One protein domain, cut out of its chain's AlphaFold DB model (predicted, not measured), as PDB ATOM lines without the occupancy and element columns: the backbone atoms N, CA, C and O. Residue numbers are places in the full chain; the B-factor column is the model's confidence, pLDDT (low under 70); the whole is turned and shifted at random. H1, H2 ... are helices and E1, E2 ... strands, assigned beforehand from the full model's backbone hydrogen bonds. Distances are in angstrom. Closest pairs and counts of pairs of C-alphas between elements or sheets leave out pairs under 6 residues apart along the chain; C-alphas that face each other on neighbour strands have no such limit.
ATOM      1  N   PHE A  41      13.871 -52.672  23.041       90.44
ATOM      2  CA  PHE A  41      14.534 -51.646  22.237       90.44
ATOM      3  C   PHE A  41      16.043 -51.540  22.514       90.44
ATOM      4  O   PHE A  41      16.842 -51.365  21.599       90.44
ATOM      5  N   LEU A  42      16.451 -51.669  23.775       91.06
ATOM      6  CA  LEU A  42      17.856 -51.576  24.171       91.06
ATOM      7  C   LEU A  42      18.652 -52.848  23.835       91.06
ATOM      8  O   LEU A  42      19.879 -52.814  23.881       91.06
ATOM      9  N   ARG A  43      17.972 -53.934  23.437       92.06
ATOM     10  CA  ARG A  43      18.599 -55.152  22.898       92.06
ATOM     11  C   ARG A  43      18.977 -55.030  21.416       92.06
ATOM     12  O   ARG A  43      19.700 -55.879  20.907       92.06
ATOM     13  N   LEU A  44      18.486 -54.005  20.713       93.00
ATOM     14  CA  LEU A  44      18.885 -53.727  19.330       93.00
ATOM     15  C   LEU A  44      20.375 -53.376  19.266       93.00
ATOM     16  O   LEU A  44      20.905 -52.788  20.209       93.00
ATOM     17  N   SER A  45      21.044 -53.658  18.144       95.62
ATOM     18  CA  SER A  45      22.417 -53.186  17.931       95.62
ATOM     19  C   SER A  45      22.479 -51.655  17.935       95.62
ATOM     20  O   SER A  45      21.495 -50.975  17.627       95.62
ATOM     21  N   GLY A  46      23.645 -51.091  18.269       93.38
ATOM     22  CA  GLY A  46      23.839 -49.638  18.260       93.38
ATOM     23  C   GLY A  46      23.522 -49.007  16.900       93.38
ATOM     24  O   GLY A  46      22.903 -47.952  16.842       93.38
ATOM     25  N   GLU A  47      23.850 -49.692  15.804       95.00
ATOM     26  CA  GLU A  47      23.567 -49.241  14.436       95.00
ATOM     27  C   GLU A  47      22.062 -49.133  14.162       95.00
ATOM     28  O   GLU A  47      21.604 -48.133  13.612       95.00
ATOM     29  N   LEU A  48      21.277 -50.135  14.575       95.88
ATOM     30  CA  LEU A  48      19.821 -50.104  14.424       95.88
ATOM     31  C   LEU A  48      19.200 -49.007  15.287       95.88
ATOM     32  O   LEU A  48      18.313 -48.297  14.816       95.88
ATOM     33  N   ARG A  49      19.692 -48.818  16.519       95.25
ATOM     34  CA  ARG A  49      19.239 -47.710  17.371       95.25
ATOM     35  C   ARG A  49      19.552 -46.359  16.738       95.25
ATOM     36  O   ARG A  49      18.656 -45.529  16.664       95.25
ATOM     37  N   ASN A  50      20.754 -46.172  16.195       94.19
ATOM     38  CA  ASN A  50      21.142 -44.938  15.508       94.19
ATOM     39  C   ASN A  50      20.242 -44.637  14.304       94.19
ATOM     40  O   ASN A  50      19.817 -43.496  14.156       94.19
ATOM     41  N   LYS A  51      19.879 -45.646  13.498       95.00
ATOM     42  CA  LYS A  51      18.915 -45.474  12.393       95.00
ATOM     43  C   LYS A  51      17.528 -45.065  12.888       95.00
ATOM     44  O   LYS A  51      16.875 -44.227  12.276       95.00
ATOM     45  N   ILE A  52      17.074 -45.637  14.003       93.94
ATOM     46  CA  ILE A  52      15.795 -45.248  14.609       93.94
ATOM     47  C   ILE A  52      15.877 -43.826  15.168       93.94
ATOM     48  O   ILE A  52      14.923 -43.067  15.008       93.94
ATOM     49  N   TYR A  53      16.992 -43.443  15.793       94.25
ATOM     50  CA  TYR A  53      17.213 -42.081  16.277       94.25
ATOM     51  C   TYR A  53      17.184 -41.089  15.121       94.25
ATOM     52  O   TYR A  53      16.402 -40.149  15.170       94.25
ATOM     53  N   GLU A  54      17.952 -41.334  14.064       94.12
ATOM     54  CA  GLU A  54      17.952 -40.518  12.850       94.12
ATOM     55  C   GLU A  54      16.535 -40.351  12.294       94.12
ATOM     56  O   GLU A  54      16.065 -39.224  12.150       94.12
ATOM     57  N   TYR A  55      15.799 -41.447  12.098       93.38
ATOM     58  CA  TYR A  55      14.413 -41.391  11.630       93.38
ATOM     59  C   TYR A  55      13.492 -40.601  12.576       93.38
ATOM     60  O   TYR A  55      12.691 -39.785  12.131       93.38
ATOM     61  N   THR A  56      13.607 -40.820  13.888       91.44
ATOM     62  CA  THR A  56      12.734 -40.195  14.898       91.44
ATOM     63  C   THR A  56      13.011 -38.704  15.056       91.44
ATOM     64  O   THR A  56      12.099 -37.926  15.342       91.44
ATOM     65  N   PHE A  57      14.273 -38.305  14.915       91.50
ATOM     66  CA  PHE A  57      14.700 -36.930  15.117       91.50
ATOM     67  C   PHE A  57      14.696 -36.109  13.841       91.50
ATOM     68  O   PHE A  57      14.691 -34.894  13.968       91.50
ATOM     69  N   THR A  58      14.670 -36.702  12.650       91.62
ATOM     70  CA  THR A  58      14.629 -35.937  11.398       91.62
ATOM     71  C   THR A  58      13.269 -35.266  11.209       91.62
ATOM     72  O   THR A  58      12.231 -35.920  11.111       91.62
ATOM     73  N   TYR A  59      13.274 -33.942  11.097       89.62
ATOM     74  CA  TYR A  59      12.117 -33.133  10.741       89.62
ATOM     75  C   TYR A  59      12.297 -32.602   9.318       89.62
ATOM     76  O   TYR A  59      13.232 -31.839   9.077       89.62
ATOM     77  N   PRO A  60      11.384 -32.902   8.376       88.31
ATOM     78  CA  PRO A  60      11.500 -32.420   6.995       88.31
ATOM     79  C   PRO A  60      11.600 -30.890   6.878       88.31
ATOM     80  O   PRO A  60      12.299 -30.360   6.019       88.31
ATOM     81  N   ALA A  61      10.924 -30.164   7.773       86.62
ATOM     82  CA  ALA A  61      10.976 -28.704   7.833       86.62
ATOM     83  C   ALA A  61      12.193 -28.162   8.611       86.62
ATOM     84  O   ALA A  61      12.473 -26.965   8.557       86.62
ATOM     85  N   GLY A  62      12.924 -29.030   9.314       89.94
ATOM     86  CA  GLY A  62      14.001 -28.677  10.228       89.94
ATOM     87  C   GLY A  62      13.524 -28.137  11.578       89.94
ATOM     88  O   GLY A  62      12.340 -28.156  11.934       89.94
ATOM     89  N   LEU A  63      14.493 -27.646  12.340       89.69
ATOM     90  CA  LEU A  63      14.319 -26.985  13.624       89.69
ATOM     91  C   LEU A  63      14.406 -25.469  13.448       89.69
ATOM     92  O   LEU A  63      15.099 -24.968  12.565       89.69
ATOM     93  N   GLN A  64      13.731 -24.736  14.320       88.12
ATOM     94  CA  GLN A  64      13.857 -23.294  14.465       88.12
ATOM     95  C   GLN A  64      14.535 -22.980  15.792       88.12
ATOM     96  O   GLN A  64      14.171 -23.512  16.844       88.12
ATOM     97  N   TYR A  65      15.524 -22.099  15.739       87.69
ATOM     98  CA  TYR A  65      16.137 -21.539  16.924       87.69
ATOM     99  C   TYR A  65      15.220 -20.492  17.545       87.69
ATOM    100  O   TYR A  65      14.775 -19.554  16.880       87.69
ATOM    101  N   GLN A  66      14.970 -20.640  18.843       83.25
ATOM    102  CA  GLN A  66      14.217 -19.688  19.635       83.25
ATOM    103  C   GLN A  66      14.991 -19.370  20.910       83.25
ATOM    104  O   GLN A  66      15.169 -20.200  21.801       83.25
ATOM    105  N   GLU A  67      15.436 -18.127  21.023       76.62
ATOM    106  CA  GLU A  67      16.014 -17.639  22.264       76.62
ATOM    107  C   GLU A  67      14.882 -17.280  23.241       76.62
ATOM    108  O   GLU A  67      14.006 -16.470  22.928       76.62
ATOM    109  N   ILE A  68      14.882 -17.907  24.420       74.62
ATOM    110  CA  ILE A  68      13.899 -17.667  25.477       74.62
ATOM    111  C   ILE A  68      14.583 -16.854  26.575       74.62
ATOM    112  O   ILE A  68      15.499 -17.346  27.231       74.62
ATOM    113  N   ASP A  69      14.096 -15.634  26.807       69.06
ATOM    114  CA  ASP A  69      14.767 -14.595  27.611       69.06
ATOM    115  C   ASP A  69      15.168 -15.010  29.046       69.06
ATOM    116  O   ASP A  69      16.024 -14.378  29.651       69.06
ATOM    117  N   TRP A  70      14.572 -16.063  29.612       65.81
ATOM    118  CA  TRP A  70      14.751 -16.451  31.019       65.81
ATOM    119  C   TRP A  70      15.148 -17.921  31.244       65.81
ATOM    120  O   TRP A  70      15.383 -18.316  32.385       65.81
ATOM    121  N   ARG A  71      15.215 -18.755  30.193       57.72
ATOM    122  CA  ARG A  71      15.575 -20.191  30.296       57.72
ATOM    123  C   ARG A  71      16.763 -20.606  29.429       57.72
ATOM    124  O   ARG A  71      17.079 -21.791  29.381       57.72
ATOM    125  N   GLY A  72      17.406 -19.651  28.763       62.56
ATOM    126  CA  GLY A  72      18.392 -19.941  27.731       62.56
ATOM    127  C   GLY A  72      17.738 -20.241  26.382       62.56
ATOM    128  O   GLY A  72      16.524 -20.119  26.196       62.56
ATOM    129  N   SER A  73      18.561 -20.600  25.407       61.47
ATOM    130  CA  SER A  73      18.109 -20.881  24.051       61.47
ATOM    131  C   SER A  73      17.527 -22.286  23.911       61.47
ATOM    132  O   SER A  73      17.975 -23.236  24.549       61.47
ATOM    133  N   ASN A  74      16.497 -22.422  23.078       70.44
ATOM    134  CA  ASN A  74      15.879 -23.703  22.760       70.44
ATOM    135  C   ASN A  74      15.712 -23.870  21.248       70.44
ATOM    136  O   ASN A  74      15.547 -22.908  20.502       70.44
ATOM    137  N   LEU A  75      15.736 -25.126  20.806       73.06
ATOM    138  CA  LEU A  75      15.383 -25.513  19.443       73.06
ATOM    139  C   LEU A  75      13.967 -26.082  19.447       73.06
ATOM    140  O   LEU A  75      13.706 -27.053  20.166       73.06
ATOM    141  N   ALA A  76      13.088 -25.487  18.646       72.94
ATOM    142  CA  ALA A  76      11.699 -25.891  18.453       72.94
ATOM    143  C   ALA A  76      11.483 -26.452  17.039       72.94
ATOM    144  O   ALA A  76      12.307 -26.244  16.149       72.94
ATOM    145  N   LYS A  77      10.381 -27.170  16.804       69.19
ATOM    146  CA  LYS A  77      10.020 -27.626  15.452       69.19
ATOM    147  C   LYS A  77       9.594 -26.443  14.582       69.19
ATOM    148  O   LYS A  77       8.827 -25.592  15.028       69.19
ATOM    149  N   SER A  78      10.048 -26.425  13.330       60.91
ATOM    150  CA  SER A  78       9.601 -25.440  12.341       60.91
ATOM    151  C   SER A  78       8.099 -25.585  12.048       60.91
ATOM    152  O   SER A  78       7.607 -26.700  11.884       60.91
ATOM    153  N   GLY A  79       7.369 -24.464  11.989       57.31
ATOM    154  CA  GLY A  79       5.958 -24.415  11.567       57.31
ATOM    155  C   GLY A  79       4.895 -24.422  12.677       57.31
ATOM    156  O   GLY A  79       3.718 -24.229  12.372       57.31
ATOM    157  N   PHE A  80       5.266 -24.569  13.953       55.03
ATOM    158  CA  PHE A  80       4.313 -24.533  15.071       55.03
ATOM    159  C   PHE A  80       4.458 -23.234  15.868       55.03
ATOM    160  O   PHE A  80       5.316 -23.098  16.732       55.03
ATOM    161  N   TYR A  81       3.589 -22.260  15.586       55.44
ATOM    162  CA  TYR A  81       3.593 -20.953  16.259       55.44
ATOM    163  C   TYR A  81       3.046 -20.982  17.696       55.44
ATOM    164  O   TYR A  81       3.092 -19.967  18.389       55.44
ATOM    165  N   VAL A  82       2.514 -22.116  18.164       50.19
ATOM    166  CA  VAL A  82       1.791 -22.181  19.438       50.19
ATOM    167  C   VAL A  82       2.079 -23.505  20.149       50.19
ATOM    168  O   VAL A  82       1.310 -24.454  20.067       50.19
ATOM    169  N   GLY A  83       3.217 -23.572  20.838       58.59
ATOM    170  CA  GLY A  83       3.576 -24.693  21.710       58.59
ATOM    171  C   GLY A  83       5.038 -25.090  21.569       58.59
ATOM    172  O   GLY A  83       5.525 -25.315  20.465       58.59
ATOM    173  N   PHE A  84       5.746 -25.186  22.697       64.75
ATOM    174  CA  PHE A  84       7.061 -25.822  22.756       64.75
ATOM    175  C   PHE A  84       6.870 -27.318  22.551       64.75
ATOM    176  O   PHE A  84       6.752 -28.085  23.506       64.75
ATOM    177  N   ASP A  85       6.758 -27.707  21.290       67.56
ATOM    178  CA  ASP A  85       6.517 -29.083  20.926       67.56
ATOM    179  C   ASP A  85       7.812 -29.856  21.161       67.56
ATOM    180  O   ASP A  85       8.778 -29.754  20.398       67.56
ATOM    181  N   GLU A  86       7.867 -30.551  22.296       72.50
ATOM    182  CA  GLU A  86       9.048 -31.287  22.712       72.50
ATOM    183  C   GLU A  86       9.456 -32.266  21.607       72.50
ATOM    184  O   GLU A  86       8.735 -33.200  21.244       72.50
ATOM    185  N   THR A  87      10.639 -32.025  21.055       73.50
ATOM    186  CA  THR A  87      11.177 -32.786  19.928       73.50
ATOM    187  C   THR A  87      11.586 -34.199  20.339       73.50
ATOM    188  O   THR A  87      11.465 -35.136  19.556       73.50
ATOM    189  N   ASN A  88      12.033 -34.396  21.585       81.31
ATOM    190  CA  ASN A  88      12.483 -35.704  22.040       81.31
ATOM    191  C   ASN A  88      11.367 -36.478  22.738       81.31
ATOM    192  O   ASN A  88      11.241 -36.442  23.957       81.31
ATOM    193  N   GLN A  89      10.585 -37.219  21.953       84.12
ATOM    194  CA  GLN A  89       9.558 -38.122  22.478       84.12
ATOM    195  C   GLN A  89      10.166 -39.360  23.169       84.12
ATOM    196  O   GLN A  89       9.614 -39.853  24.153       84.12
ATOM    197  N   LEU A  90      11.349 -39.821  22.733       87.31
ATOM    198  CA  LEU A  90      12.023 -41.004  23.295       87.31
ATOM    199  C   LEU A  90      12.432 -40.822  24.760       87.31
ATOM    200  O   LEU A  90      12.541 -41.804  25.501       87.31
ATOM    201  N   LYS A  91      12.599 -39.574  25.214       86.88
ATOM    202  CA  LYS A  91      12.919 -39.280  26.615       86.88
ATOM    203  C   LYS A  91      11.860 -39.772  27.599       86.88
ATOM    204  O   LYS A  91      12.185 -40.046  28.752       86.88
ATOM    205  N   TYR A  92      10.610 -39.869  27.150       87.12
ATOM    206  CA  TYR A  92       9.494 -40.331  27.969       87.12
ATOM    207  C   TYR A  92       9.408 -41.858  28.026       87.12
ATOM    208  O   TYR A  92       8.801 -42.396  28.946       87.12
ATOM    209  N   CYS A  93      10.046 -42.564  27.088       86.81
ATOM    210  CA  CYS A  93      10.062 -44.023  27.068       86.81
ATOM    211  C   CYS A  93      11.049 -44.591  28.095       86.81
ATOM    212  O   CYS A  93      10.730 -45.544  28.803       86.81
ATOM    213  N   ASN A  94      12.270 -44.041  28.162       89.25
ATOM    214  CA  ASN A  94      13.327 -44.567  29.025       89.25
ATOM    215  C   ASN A  94      14.427 -43.520  29.313       89.25
ATOM    216  O   ASN A  94      14.879 -42.812  28.414       89.25
ATOM    217  N   LYS A  95      14.925 -43.461  30.559       90.44
ATOM    218  CA  LYS A  95      15.990 -42.523  30.979       90.44
ATOM    219  C   LYS A  95      17.336 -42.757  30.282       90.44
ATOM    220  O   LYS A  95      18.079 -41.803  30.076       90.44
ATOM    221  N   GLN A  96      17.670 -43.999  29.943       91.12
ATOM    222  CA  GLN A  96      18.853 -44.319  29.146       91.12
ATOM    223  C   GLN A  96      18.709 -43.763  27.730       91.12
ATOM    224  O   GLN A  96      19.607 -43.071  27.268       91.12
ATOM    225  N   LEU A  97      17.552 -43.972  27.091       91.44
ATOM    226  CA  LEU A  97      17.279 -43.402  25.769       91.44
ATOM    227  C   LEU A  97      17.343 -41.882  25.793       91.44
ATOM    228  O   LEU A  97      17.922 -41.292  24.892       91.44
ATOM    229  N   TYR A  98      16.830 -41.240  26.843       91.81
ATOM    230  CA  TYR A  98      17.003 -39.800  27.006       91.81
ATOM    231  C   TYR A  98      18.479 -39.392  26.972       91.81
ATOM    232  O   TYR A  98      18.833 -38.498  26.217       91.81
ATOM    233  N   ARG A  99      19.348 -40.064  27.735       91.94
ATOM    234  CA  ARG A  99      20.789 -39.755  27.755       91.94
ATOM    235  C   ARG A  99      21.446 -39.968  26.393       91.94
ATOM    236  O   ARG A  99      22.231 -39.127  25.981       91.94
ATOM    237  N   GLU A 100      21.097 -41.049  25.697       91.75
ATOM    238  CA  GLU A 100      21.614 -41.339  24.350       91.75
ATOM    239  C   GLU A 100      21.136 -40.314  23.307       91.75
ATOM    240  O   GLU A 100      21.799 -40.114  22.296       91.75
ATOM    241  N   THR A 101      19.998 -39.651  23.540       92.50
ATOM    242  CA  THR A 101      19.307 -38.856  22.512       92.50
ATOM    243  C   THR A 101      19.130 -37.375  22.832       92.50
ATOM    244  O   THR A 101      18.638 -36.637  21.979       92.50
ATOM    245  N   ALA A 102      19.515 -36.911  24.026       84.81
ATOM    246  CA  ALA A 102      19.233 -35.557  24.523       84.81
ATOM    247  C   ALA A 102      19.707 -34.438  23.579       84.81
ATOM    248  O   ALA A 102      19.189 -33.322  23.636       84.81
ATOM    249  N   GLU A 103      20.643 -34.739  22.678       84.56
ATOM    250  CA  GLU A 103      21.306 -33.749  21.830       84.56
ATOM    251  C   GLU A 103      21.365 -34.138  20.346       84.56
ATOM    252  O   GLU A 103      21.694 -33.302  19.505       84.56
ATOM    253  N   LEU A 104      20.954 -35.362  19.992       91.38
ATOM    254  CA  LEU A 104      21.028 -35.870  18.617       91.38
ATOM    255  C   LEU A 104      20.128 -35.111  17.636       91.38
ATOM    256  O   LEU A 104      20.369 -35.126  16.433       91.38
ATOM    257  N   LYS A 105      19.119 -34.393  18.135       88.69
ATOM    258  CA  LYS A 105      18.240 -33.569  17.298       88.69
ATOM    259  C   LYS A 105      19.000 -32.532  16.470       88.69
ATOM    260  O   LYS A 105      18.595 -32.250  15.354       88.69
ATOM    261  N   ILE A 106      20.091 -31.981  16.999       90.69
ATOM    262  CA  ILE A 106      20.907 -30.972  16.307       90.69
ATOM    263  C   ILE A 106      21.607 -31.613  15.106       90.69
ATOM    264  O   ILE A 106      21.625 -31.045  14.026       90.69
ATOM    265  N   LYS A 107      22.109 -32.836  15.295       92.50
ATOM    266  CA  LYS A 107      22.873 -33.589  14.299       92.50
ATOM    267  C   LYS A 107      22.062 -33.975  13.064       92.50
ATOM    268  O   LYS A 107      22.604 -34.013  11.970       92.50
ATOM    269  N   TYR A 108      20.781 -34.287  13.243       92.00
ATOM    270  CA  TYR A 108      19.930 -34.802  12.164       92.00
ATOM    271  C   TYR A 108      19.039 -33.743  11.510       92.00
ATOM    272  O   TYR A 108      18.242 -34.073  10.636       92.00
ATOM    273  N   ASN A 109      19.117 -32.481  11.939       90.69
ATOM    274  CA  ASN A 109      18.231 -31.445  11.429       90.69
ATOM    275  C   ASN A 109      18.969 -30.219  10.953       90.69
ATOM    276  O   ASN A 109      19.922 -29.746  11.563       90.69
ATOM    277  N   ARG A 110      18.372 -29.612   9.935       90.12
ATOM    278  CA  ARG A 110      18.637 -28.231   9.581       90.12
ATOM    279  C   ARG A 110      18.111 -27.291  10.658       90.12
ATOM    280  O   ARG A 110      16.962 -27.434  11.074       90.12
ATOM    281  N   ILE A 111      18.915 -26.318  11.071       90.00
ATOM    282  CA  ILE A 111      18.549 -25.326  12.084       90.00
ATOM    283  C   ILE A 111      18.350 -23.976  11.414       90.00
ATOM    284  O   ILE A 111      19.246 -23.438  10.770       90.00
ATOM    285  N   THR A 112      17.163 -23.414  11.590       89.06
ATOM    286  CA  THR A 112      16.816 -22.102  11.062       89.06
ATOM    287  C   THR A 112      16.867 -21.070  12.173       89.06
ATOM    288  O   THR A 112      16.123 -21.157  13.151       89.06
ATOM    289  N   PHE A 113      17.731 -20.077  12.018       87.00
ATOM    290  CA  PHE A 113      17.816 -18.922  12.896       87.00
ATOM    291  C   PHE A 113      16.956 -17.817  12.304       87.00
ATOM    292  O   PHE A 113      17.271 -17.247  11.258       87.00
ATOM    293  N   HIS A 114      15.835 -17.553  12.971       82.25
ATOM    294  CA  HIS A 114      14.925 -16.481  12.604       82.25
ATOM    295  C   HIS A 114      15.118 -15.270  13.503       82.25
ATOM    296  O   HIS A 114      15.475 -15.376  14.679       82.25
ATOM    297  N   ARG A 115      14.752 -14.108  12.966       71.56
ATOM    298  CA  ARG A 115      14.509 -12.915  13.770       71.56
ATOM    299  C   ARG A 115      13.464 -13.210  14.859       71.56
ATOM    300  O   ARG A 115      12.407 -13.779  14.580       71.56
ATOM    301  N   LYS A 116      13.722 -12.767  16.096       67.56
ATOM    302  CA  LYS A 116      12.720 -12.774  17.173       67.56
ATOM    303  C   LYS A 116      11.509 -11.941  16.741       67.56
ATOM    304  O   LYS A 116      11.558 -10.715  16.728       67.56
ATOM    305  N   ASN A 117      10.399 -12.606  16.428       54.53
ATOM    306  CA  ASN A 117       9.150 -11.936  16.052       54.53
ATOM    307  C   ASN A 117       8.416 -11.307  17.245       54.53
ATOM    308  O   ASN A 117       7.391 -10.660  17.052       54.53
ATOM    309  N   TRP A 118       8.877 -11.530  18.483       53.78
ATOM    310  CA  TRP A 118       7.950 -11.396  19.601       53.78
ATOM    311  C   TRP A 118       7.637  -9.959  20.007       53.78
ATOM    312  O   TRP A 118       6.523  -9.715  20.458       53.78
ATOM    313  N   LYS A 119       8.532  -8.987  19.801       56.09
ATOM    314  CA  LYS A 119       8.183  -7.561  19.903       56.09
ATOM    315  C   LYS A 119       9.074  -6.746  18.970       56.09
ATOM    316  O   LYS A 119      10.292  -6.823  19.114       56.09
ATOM    317  N   PRO A 120       8.512  -5.934  18.058       52.50
ATOM    318  CA  PRO A 120       9.267  -4.892  17.386       52.50
ATOM    319  C   PRO A 120       9.565  -3.797  18.416       52.50
ATOM    320  O   PRO A 120       8.903  -2.764  18.453       52.50
ATOM    321  N   THR A 121      10.516  -4.035  19.316       57.72
ATOM    322  CA  THR A 121      11.178  -2.914  19.974       57.72
ATOM    323  C   THR A 121      12.156  -2.337  18.964       57.72
ATOM    324  O   THR A 121      12.792  -3.072  18.206       57.72
ATOM    325  N   VAL A 122      12.218  -1.009  18.918       58.47
ATOM    326  CA  VAL A 122      12.978  -0.234  17.926       58.47
ATOM    327  C   VAL A 122      14.474  -0.599  17.942       58.47
ATOM    328  O   VAL A 122      15.155  -0.414  16.942       58.47
ATOM    329  N   ASP A 123      14.936  -1.247  19.014       57.03
ATOM    330  CA  ASP A 123      16.345  -1.557  19.249       57.03
ATOM    331  C   ASP A 123      16.693  -3.058  19.114       57.03
ATOM    332  O   ASP A 123      17.869  -3.403  19.098       57.03
ATOM    333  N   ASN A 124      15.711  -3.966  18.963       55.97
ATOM    334  CA  ASN A 124      15.956  -5.419  18.809       55.97
ATOM    335  C   ASN A 124      15.635  -5.913  17.397       55.97
ATOM    336  O   ASN A 124      14.820  -6.814  17.162       55.97
ATOM    337  N   TYR A 125      16.319  -5.340  16.418       57.78
ATOM    338  CA  TYR A 125      16.488  -6.010  15.137       57.78
ATOM    339  C   TYR A 125      17.534  -7.112  15.314       57.78
ATOM    340  O   TYR A 125      18.707  -6.914  15.017       57.78
ATOM    341  N   SER A 126      17.127  -8.267  15.848       63.44
ATOM    342  CA  SER A 126      18.013  -9.429  15.935       63.44
ATOM    343  C   SER A 126      18.298  -9.929  14.520       63.44
ATOM    344  O   SER A 126      17.462 -10.594  13.903       63.44
ATOM    345  N   ARG A 127      19.459  -9.532  14.005       80.75
ATOM    346  CA  ARG A 127      20.057 -10.022  12.764       80.75
ATOM    347  C   ARG A 127      20.366 -11.516  12.960       80.75
ATOM    348  O   ARG A 127      20.813 -11.857  14.055       80.75
ATOM    349  N   PRO A 128      20.044 -12.418  12.018       84.00
ATOM    350  CA  PRO A 128      20.063 -13.866  12.256       84.00
ATOM    351  C   PRO A 128      21.464 -14.455  12.492       84.00
ATOM    352  O   PRO A 128      21.563 -15.499  13.138       84.00
ATOM    353  N   GLY A 129      22.539 -13.794  12.056       86.56
ATOM    354  CA  GLY A 129      23.914 -14.227  12.325       86.56
ATOM    355  C   GLY A 129      24.305 -14.118  13.800       86.56
ATOM    356  O   GLY A 129      24.911 -15.034  14.351       86.56
ATOM    357  N   THR A 130      23.885 -13.055  14.488       85.38
ATOM    358  CA  THR A 130      24.172 -12.865  15.925       85.38
ATOM    359  C   THR A 130      23.675 -14.019  16.825       85.38
ATOM    360  O   THR A 130      24.482 -14.563  17.581       85.38
ATOM    361  N   PRO A 131      22.394 -14.451  16.781       85.19
ATOM    362  CA  PRO A 131      21.917 -15.571  17.587       85.19
ATOM    363  C   PRO A 131      22.547 -16.902  17.172       85.19
ATOM    364  O   PRO A 131      22.704 -17.769  18.026       85.19
ATOM    365  N   PHE A 132      22.926 -17.067  15.902       89.56
ATOM    366  CA  PHE A 132      23.676 -18.239  15.463       89.56
ATOM    367  C   PHE A 132      25.061 -18.299  16.117       89.56
ATOM    368  O   PHE A 132      25.379 -19.291  16.768       89.56
ATOM    369  N   LEU A 133      25.853 -17.227  16.035       89.38
ATOM    370  CA  LEU A 133      27.174 -17.182  16.671       89.38
ATOM    371  C   LEU A 133      27.073 -17.325  18.193       89.38
ATOM    372  O   LEU A 133      27.861 -18.051  18.793       89.38
ATOM    373  N   GLY A 134      26.069 -16.703  18.817       88.56
ATOM    374  CA  GLY A 134      25.794 -16.882  20.244       88.56
ATOM    375  C   GLY A 134      25.452 -18.333  20.602       88.56
ATOM    376  O   GLY A 134      25.911 -18.845  21.622       88.56
ATOM    377  N   TYR A 135      24.693 -19.022  19.747       89.31
ATOM    378  CA  TYR A 135      24.387 -20.439  19.914       89.31
ATOM    379  C   TYR A 135      25.633 -21.322  19.780       89.31
ATOM    380  O   TYR A 135      25.863 -22.174  20.640       89.31
ATOM    381  N   ILE A 136      26.458 -21.099  18.754       92.00
ATOM    382  CA  ILE A 136      27.705 -21.845  18.536       92.00
ATOM    383  C   ILE A 136      28.701 -21.610  19.671       92.00
ATOM    384  O   ILE A 136      29.264 -22.573  20.183       92.00
ATOM    385  N   ALA A 137      28.863 -20.370  20.133       90.19
ATOM    386  CA  ALA A 137      29.736 -20.045  21.261       90.19
ATOM    387  C   ALA A 137      29.313 -20.745  22.568       90.19
ATOM    388  O   ALA A 137      30.145 -20.994  23.436       90.19
ATOM    389  N   GLY A 138      28.024 -21.076  22.709       87.62
ATOM    390  CA  GLY A 138      27.498 -21.866  23.825       87.62
ATOM    391  C   GLY A 138      27.621 -23.385  23.650       87.62
ATOM    392  O   GLY A 138      27.332 -24.128  24.591       87.62
ATOM    393  N   CYS A 139      28.016 -23.871  22.472       89.06
ATOM    394  CA  CYS A 139      28.179 -25.295  22.198       89.06
ATOM    395  C   CYS A 139      29.572 -25.794  22.608       89.06
ATOM    396  O   CYS A 139      30.568 -25.081  22.537       89.06
ATOM    397  N   THR A 140      29.660 -27.070  22.996       91.06
ATOM    398  CA  THR A 140      30.957 -27.757  23.058       91.06
ATOM    399  C   THR A 140      31.501 -27.960  21.636       91.06
ATOM    400  O   THR A 140      30.698 -28.017  20.702       91.06
ATOM    401  N   PRO A 141      32.823 -28.141  21.437       91.38
ATOM    402  CA  PRO A 141      33.389 -28.360  20.101       91.38
ATOM    403  C   PRO A 141      32.738 -29.530  19.347       91.38
ATOM    404  O   PRO A 141      32.409 -29.417  18.169       91.38
ATOM    405  N   GLU A 142      32.462 -30.630  20.050       90.44
ATOM    406  CA  GLU A 142      31.748 -31.780  19.488       90.44
ATOM    407  C   GLU A 142      30.341 -31.400  19.008       90.44
ATOM    408  O   GLU A 142      29.961 -31.726  17.887       90.44
ATOM    409  N   ARG A 143      29.574 -30.659  19.813       89.19
ATOM    410  CA  ARG A 143      28.221 -30.237  19.427       89.19
ATOM    411  C   ARG A 143      28.227 -29.222  18.298       89.19
ATOM    412  O   ARG A 143      27.362 -29.294  17.433       89.19
ATOM    413  N   ALA A 144      29.191 -28.306  18.298       90.62
ATOM    414  CA  ALA A 144      29.369 -27.363  17.208       90.62
ATOM    415  C   ALA A 144      29.592 -28.122  15.892       90.62
ATOM    416  O   ALA A 144      28.924 -27.824  14.915       90.62
ATOM    417  N   SER A 145      30.401 -29.186  15.872       90.12
ATOM    418  CA  SER A 145      30.617 -29.985  14.649       90.12
ATOM    419  C   SER A 145      29.365 -30.680  14.087       90.12
ATOM    420  O   SER A 145      29.375 -31.146  12.947       90.12
ATOM    421  N   TRP A 146      28.278 -30.773  14.865       91.81
ATOM    422  CA  TRP A 146      27.001 -31.330  14.404       91.81
ATOM    423  C   TRP A 146      26.124 -30.300  13.689       91.81
ATOM    424  O   TRP A 146      25.170 -30.682  13.012       91.81
ATOM    425  N   VAL A 147      26.408 -29.006  13.843       90.19
ATOM    426  CA  VAL A 147      25.626 -27.917  13.246       90.19
ATOM    427  C   VAL A 147      26.130 -27.668  11.826       90.19
ATOM    428  O   VAL A 147      26.844 -26.712  11.556       90.19
ATOM    429  N   GLN A 148      25.760 -28.567  10.916       85.75
ATOM    430  CA  GLN A 148      26.217 -28.530   9.519       85.75
ATOM    431  C   GLN A 148      25.217 -27.844   8.588       85.75
ATOM    432  O   GLN A 148      25.584 -27.242   7.594       85.75
ATOM    433  N   ASN A 149      23.928 -27.890   8.926       84.88
ATOM    434  CA  ASN A 149      22.864 -27.410   8.052       84.88
ATOM    435  C   ASN A 149      22.176 -26.200   8.685       84.88
ATOM    436  O   ASN A 149      21.248 -26.366   9.480       84.88
ATOM    437  N   ILE A 150      22.607 -24.984   8.346       88.25
ATOM    438  CA  ILE A 150      22.029 -23.752   8.905       88.25
ATOM    439  C   ILE A 150      21.275 -22.932   7.860       88.25
ATOM    440  O   ILE A 150      21.679 -22.828   6.707       88.25
ATOM    441  N   ILE A 151      20.171 -22.315   8.279       85.62
ATOM    442  CA  ILE A 151      19.487 -21.271   7.513       85.62
ATOM    443  C   ILE A 151      19.443 -20.015   8.374       85.62
ATOM    444  O   ILE A 151      18.822 -20.004   9.435       85.62
ATOM    445  N   LEU A 152      20.047 -18.935   7.885       86.31
ATOM    446  CA  LEU A 152      19.863 -17.598   8.440       86.31
ATOM    447  C   LEU A 152      18.713 -16.932   7.679       86.31
ATOM    448  O   LEU A 152      18.827 -16.677   6.483       86.31
ATOM    449  N   SER A 153      17.574 -16.715   8.340       82.56
ATOM    450  CA  SER A 153      16.355 -16.228   7.687       82.56
ATOM    451  C   SER A 153      15.823 -14.962   8.353       82.56
ATOM    452  O   SER A 153      15.581 -14.918   9.562       82.56
ATOM    453  N   ALA A 154      15.571 -13.940   7.535       71.00
ATOM    454  CA  ALA A 154      14.840 -12.739   7.914       71.00
ATOM    455  C   ALA A 154      13.476 -12.716   7.196       71.00
ATOM    456  O   ALA A 154      13.411 -13.048   6.014       71.00
ATOM    457  N   PRO A 155      12.373 -12.347   7.877       65.88
ATOM    458  CA  PRO A 155      11.092 -12.153   7.205       65.88
ATOM    459  C   PRO A 155      11.192 -11.007   6.185       65.88
ATOM    460  O   PRO A 155      11.795  -9.972   6.475       65.88
ATOM    461  N   GLU A 156      10.550 -11.193   5.029       59.75
ATOM    462  CA  GLU A 156      10.679 -10.402   3.786       59.75
ATOM    463  C   GLU A 156      10.531  -8.878   3.938       59.75
ATOM    464  O   GLU A 156      10.952  -8.120   3.072       59.75
ATOM    465  N   TYR A 157       9.942  -8.399   5.035       54.22
ATOM    466  CA  TYR A 157       9.497  -7.014   5.129       54.22
ATOM    467  C   TYR A 157      10.491  -6.043   5.777       54.22
ATOM    468  O   TYR A 157      10.278  -4.841   5.637       54.22
ATOM    469  N   ARG A 158      11.543  -6.502   6.481       58.66
ATOM    470  CA  ARG A 158      12.593  -5.644   7.090       58.66
ATOM    471  C   ARG A 158      13.857  -6.452   7.379       58.66
ATOM    472  O   ARG A 158      14.042  -6.917   8.513       58.66
ATOM    473  N   VAL A 159      14.700  -6.630   6.369       58.31
ATOM    474  CA  VAL A 159      16.012  -7.252   6.545       58.31
ATOM    475  C   VAL A 159      16.979  -6.170   6.999       58.31
ATOM    476  O   VAL A 159      17.250  -5.252   6.242       58.31
ATOM    477  N   ILE A 160      17.456  -6.251   8.243       67.38
ATOM    478  CA  ILE A 160      18.657  -5.504   8.614       67.38
ATOM    479  C   ILE A 160      19.839  -6.444   8.383       67.38
ATOM    480  O   ILE A 160      19.862  -7.508   9.011       67.38
ATOM    481  N   PRO A 161      20.791  -6.074   7.516       69.56
ATOM    482  CA  PRO A 161      21.989  -6.863   7.262       69.56
ATOM    483  C   PRO A 161      22.792  -7.170   8.530       69.56
ATOM    484  O   PRO A 161      22.993  -6.280   9.356       69.56
ATOM    485  N   ASP A 162      23.295  -8.402   8.678       77.06
ATOM    486  CA  ASP A 162      24.349  -8.730   9.654       77.06
ATOM    487  C   ASP A 162      25.597  -7.854   9.402       77.06
ATOM    488  O   ASP A 162      25.903  -7.549   8.247       77.06
ATOM    489  N   PRO A 163      26.305  -7.379  10.453       81.31
ATOM    490  CA  PRO A 163      27.565  -6.669  10.253       81.31
ATOM    491  C   PRO A 163      28.550  -7.545   9.479       81.31
ATOM    492  O   PRO A 163      28.526  -8.776   9.607       81.31
ATOM    493  N   LYS A 164      29.462  -6.922   8.730       77.69
ATOM    494  CA  LYS A 164      30.501  -7.627   7.964       77.69
ATOM    495  C   LYS A 164      31.298  -8.607   8.827       77.69
ATOM    496  O   LYS A 164      31.630  -9.699   8.370       77.69
ATOM    497  N   GLU A 165      31.569  -8.251  10.077       84.25
ATOM    498  CA  GLU A 165      32.318  -9.068  11.036       84.25
ATOM    499  C   GLU A 165      31.525 -10.317  11.428       84.25
ATOM    500  O   GLU A 165      32.081 -11.406  11.527       84.25
ATOM    501  N   THR A 166      30.208 -10.172  11.605       84.19
ATOM    502  CA  THR A 166      29.315 -11.295  11.924       84.19
ATOM    503  C   THR A 166      29.208 -12.244  10.741       84.19
ATOM    504  O   THR A 166      29.322 -13.451  10.917       84.19
ATOM    505  N   LEU A 167      29.041 -11.711   9.530       80.50
ATOM    506  CA  LEU A 167      28.993 -12.520   8.313       80.50
ATOM    507  C   LEU A 167      30.320 -13.230   8.050       80.50
ATOM    508  O   LEU A 167      30.301 -14.407   7.715       80.50
ATOM    509  N   SER A 168      31.452 -12.550   8.246       81.12
ATOM    510  CA  SER A 168      32.777 -13.175   8.151       81.12
ATOM    511  C   SER A 168      32.908 -14.329   9.141       81.12
ATOM    512  O   SER A 168      33.244 -15.425   8.727       81.12
ATOM    513  N   ALA A 169      32.529 -14.138  10.409       86.38
ATOM    514  CA  ALA A 169      32.593 -15.202  11.412       86.38
ATOM    515  C   ALA A 169      31.652 -16.386  11.110       86.38
ATOM    516  O   ALA A 169      31.987 -17.532  11.399       86.38
ATOM    517  N   VAL A 170      30.474 -16.124  10.528       85.25
ATOM    518  CA  VAL A 170      29.571 -17.180  10.036       85.25
ATOM    519  C   VAL A 170      30.233 -17.956   8.901       85.25
ATOM    520  O   VAL A 170      30.195 -19.180   8.905       85.25
ATOM    521  N   ILE A 171      30.828 -17.248   7.939       81.75
ATOM    522  CA  ILE A 171      31.504 -17.849   6.786       81.75
ATOM    523  C   ILE A 171      32.700 -18.677   7.243       81.75
ATOM    524  O   ILE A 171      32.775 -19.835   6.865       81.75
ATOM    525  N   ASP A 172      33.565 -18.133   8.101       84.25
ATOM    526  CA  ASP A 172      34.738 -18.835   8.626       84.25
ATOM    527  C   ASP A 172      34.324 -20.141   9.328       84.25
ATOM    528  O   ASP A 172      34.952 -21.180   9.145       84.25
ATOM    529  N   TYR A 173      33.211 -20.122  10.069       83.69
ATOM    530  CA  TYR A 173      32.644 -21.330  10.665       83.69
ATOM    531  C   TYR A 173      32.116 -22.323   9.611       83.69
ATOM    532  O   TYR A 173      32.318 -23.529   9.733       83.69
ATOM    533  N   CYS A 174      31.423 -21.845   8.575       77.44
ATOM    534  CA  CYS A 174      30.870 -22.693   7.515       77.44
ATOM    535  C   CYS A 174      31.940 -23.258   6.568       77.44
ATOM    536  O   CYS A 174      31.776 -24.379   6.085       77.44
ATOM    537  N   ASP A 175      33.031 -22.529   6.329       66.56
ATOM    538  CA  ASP A 175      34.189 -22.976   5.543       66.56
ATOM    539  C   ASP A 175      34.870 -24.191   6.185       66.56
ATOM    540  O   ASP A 175      35.432 -25.037   5.488       66.56
ATOM    541  N   GLU A 176      34.748 -24.337   7.504       59.09
ATOM    542  CA  GLU A 176      35.192 -25.525   8.230       59.09
ATOM    543  C   GLU A 176      34.151 -26.674   8.218       59.09
ATOM    544  O   GLU A 176      34.512 -27.812   8.528       59.09
ATOM    545  N   VAL A 177      32.871 -26.417   7.882       49.03
ATOM    546  CA  VAL A 177      31.733 -27.290   8.275       49.03
ATOM    547  C   VAL A 177      30.692 -27.649   7.166       49.03
ATOM    548  O   VAL A 177      29.864 -28.518   7.416       49.03
ATOM    549  N   VAL A 178      30.812 -27.184   5.907       52.19
ATOM    550  CA  VAL A 178      30.067 -27.651   4.684       52.19
ATOM    551  C   VAL A 178      28.644 -27.073   4.432       52.19
ATOM    552  O   VAL A 178      27.890 -26.788   5.351       52.19
ATOM    553  N   GLU A 179      28.322 -26.932   3.129       42.50
ATOM    554  CA  GLU A 179      27.071 -26.638   2.381       42.50
ATOM    555  C   GLU A 179      26.260 -25.377   2.734       42.50
ATOM    556  O   GLU A 179      25.316 -25.384   3.522       42.50
ATOM    557  N   ILE A 180      26.554 -24.282   2.012       47.38
ATOM    558  CA  ILE A 180      25.682 -23.100   1.936       47.38
ATOM    559  C   ILE A 180      24.394 -23.464   1.172       47.38
ATOM    560  O   ILE A 180      24.482 -23.884   0.017       47.38
ATOM    561  N   PRO A 181      23.189 -23.261   1.735       45.28
ATOM    562  CA  PRO A 181      21.946 -23.498   1.010       45.28
ATOM    563  C   PRO A 181      21.718 -22.445  -0.088       45.28
ATOM    564  O   PRO A 181      22.052 -21.272   0.067       45.28
ATOM    565  N   SER A 182      21.072 -22.839  -1.189       41.81
ATOM    566  CA  SER A 182      20.831 -21.986  -2.370       41.81
ATOM    567  C   SER A 182      20.001 -20.718  -2.112       41.81
ATOM    568  O   SER A 182      19.952 -19.832  -2.960       41.81
ATOM    569  N   ASN A 183      19.351 -20.609  -0.950       41.75
ATOM    570  CA  ASN A 183      18.587 -19.438  -0.518       41.75
ATOM    571  C   ASN A 183      19.310 -18.585   0.540       41.75
ATOM    572  O   ASN A 183      18.678 -17.723   1.156       41.75
ATOM    573  N   PHE A 184      20.602 -18.821   0.784       43.59
ATOM    574  CA  PHE A 184      21.412 -17.987   1.663       43.59
ATOM    575  C   PHE A 184      21.577 -16.592   1.049       43.59
ATOM    576  O   PHE A 184      22.190 -16.426  -0.003       43.59
ATOM    577  N   GLN A 185      21.005 -15.580   1.702       47.69
ATOM    578  CA  GLN A 185      21.110 -14.190   1.273       47.69
ATOM    579  C   GLN A 185      22.000 -13.430   2.248       47.69
ATOM    580  O   GLN A 185      21.659 -13.262   3.420       47.69
ATOM    581  N   VAL A 186      23.140 -12.958   1.751       46.53
ATOM    582  CA  VAL A 186      24.010 -12.038   2.479       46.53
ATOM    583  C   VAL A 186      23.553 -10.620   2.181       46.53
ATOM    584  O   VAL A 186      23.540 -10.187   1.031       46.53
ATOM    585  N   TRP A 187      23.234  -9.887   3.237       49.88
ATOM    586  CA  TRP A 187      22.960  -8.463   3.177       49.88
ATOM    587  C   TRP A 187      24.130  -7.779   3.900       49.88
ATOM    588  O   TRP A 187      24.323  -8.056   5.083       49.88
ATOM    589  N   PRO A 188      24.956  -6.962   3.230       46.16
ATOM    590  CA  PRO A 188      26.032  -6.217   3.876       46.16
ATOM    591  C   PRO A 188      25.508  -4.914   4.489       46.16
ATOM    592  O   PRO A 188      24.670  -4.240   3.900       46.16
ATOM    593  N   SER A 189      26.009  -4.543   5.671       39.75
ATOM    594  CA  SER A 189      25.618  -3.305   6.365       39.75
ATOM    595  C   SER A 189      26.383  -2.055   5.921       39.75
ATOM    596  O   SER A 189      26.044  -0.959   6.355       39.75
TER     597      SER A 189
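What this domain is: This is residues 41 to 189 of the 232 residues of an uncharacterized protein of Melanomma pulvis-pyrius CBS 109.77 (UniProt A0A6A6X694). A small, strongly twisted sheet of four strands makes the body, with H4 laid across one face and H6 packed on H4 by its residues 166 to 170. At one end of the longest axis H1 and H2 form a loose helical end away from the sheet, with short H3 between them and the body; at the other end residues 118 to 123 stick out as a loop. The printed part has 149 residues, with six named helices and four named strands in the order H1 E1 E2 H2 H3 E3 H4 H5 E4 H6. The sheet is mixed, in the order E2 E1 E3 E4; the class is mixed, helices and strands, though under half of the residues are in named elements. The whole is compact, with a radius of gyration of the C-alphas of 16.6 A, yet elongated, spanning 55 by 34 by 25 A.

Where its parts are: H1, residues 46 to 57, begins at C-alpha 46 (23.839, -49.638, 18.260) and is 16.0 A long. E1, residues 63 to 68, is 15.1 A long, and E2, residues 72 to 77, 16.7 A. H2 holds residues 95 to 101 and H3 residues 104 to 107. E3, residues 111 to 114, begins at C-alpha 111 (18.549, -25.326, 12.084). H4, residues 129 to 137, is 12.1 A long, H5 holds residues 141 to 144, and E4 residues 150 to 153. H6, residues 164 to 175, is 16.0 A long and ends at C-alpha 175 (34.189, -22.976, 5.543).

How they stand to each other: E1 and E2 form an antiparallel hairpin, with N 66 and O 74 2.9 A apart. E1 and E3 are parallel, with N 65 and O 112 at 2.8 A. E3 and E4 are parallel, with N 113 and O 151 at 2.8 A; with H4 and H5 between them they form a strand-helix-strand unit, two parallel neighbour strands joined through helices, its crossover right-handed. H4 is on the sheet at a height of 8.6 A and runs across the strands, at 90 degrees to E1 on the local plane. H4 and H6 touch at a steep tilt of 52 degrees, the closest C-alphas those of Gly 129 and Thr 166, 6.2 A apart. H3 only grazes the sheet with residues 105 to 106. H1 only just touches H3, with 3 pairs of C-alphas within 8 A, the closest those of Phe 57 and Lys 105, 5.3 A apart. H1 and H2 are close but not clearly touching, with the C-alphas of Tyr 53 and Thr 101 7.3 A apart. H5 is close to but not clearly touching H3, with the C-alphas of Ile 106 and Arg 143 8.0 A apart. In H1, H2, H4 and H6 every O i to N i+4 pair is within hydrogen-bond range; H3 and H5 are too short for such a pair.

The domain as a whole: The C-alphas of Arg 43 and Val 122, the two farthest apart, are 55.4 A apart. The printed part has no cut. The links E2 to H2 and E3 to H4 are long. The mean pLDDT of the printed part is 77.3, and 47 residues are under 70, among them residues 116 to 126 and 175 to 189.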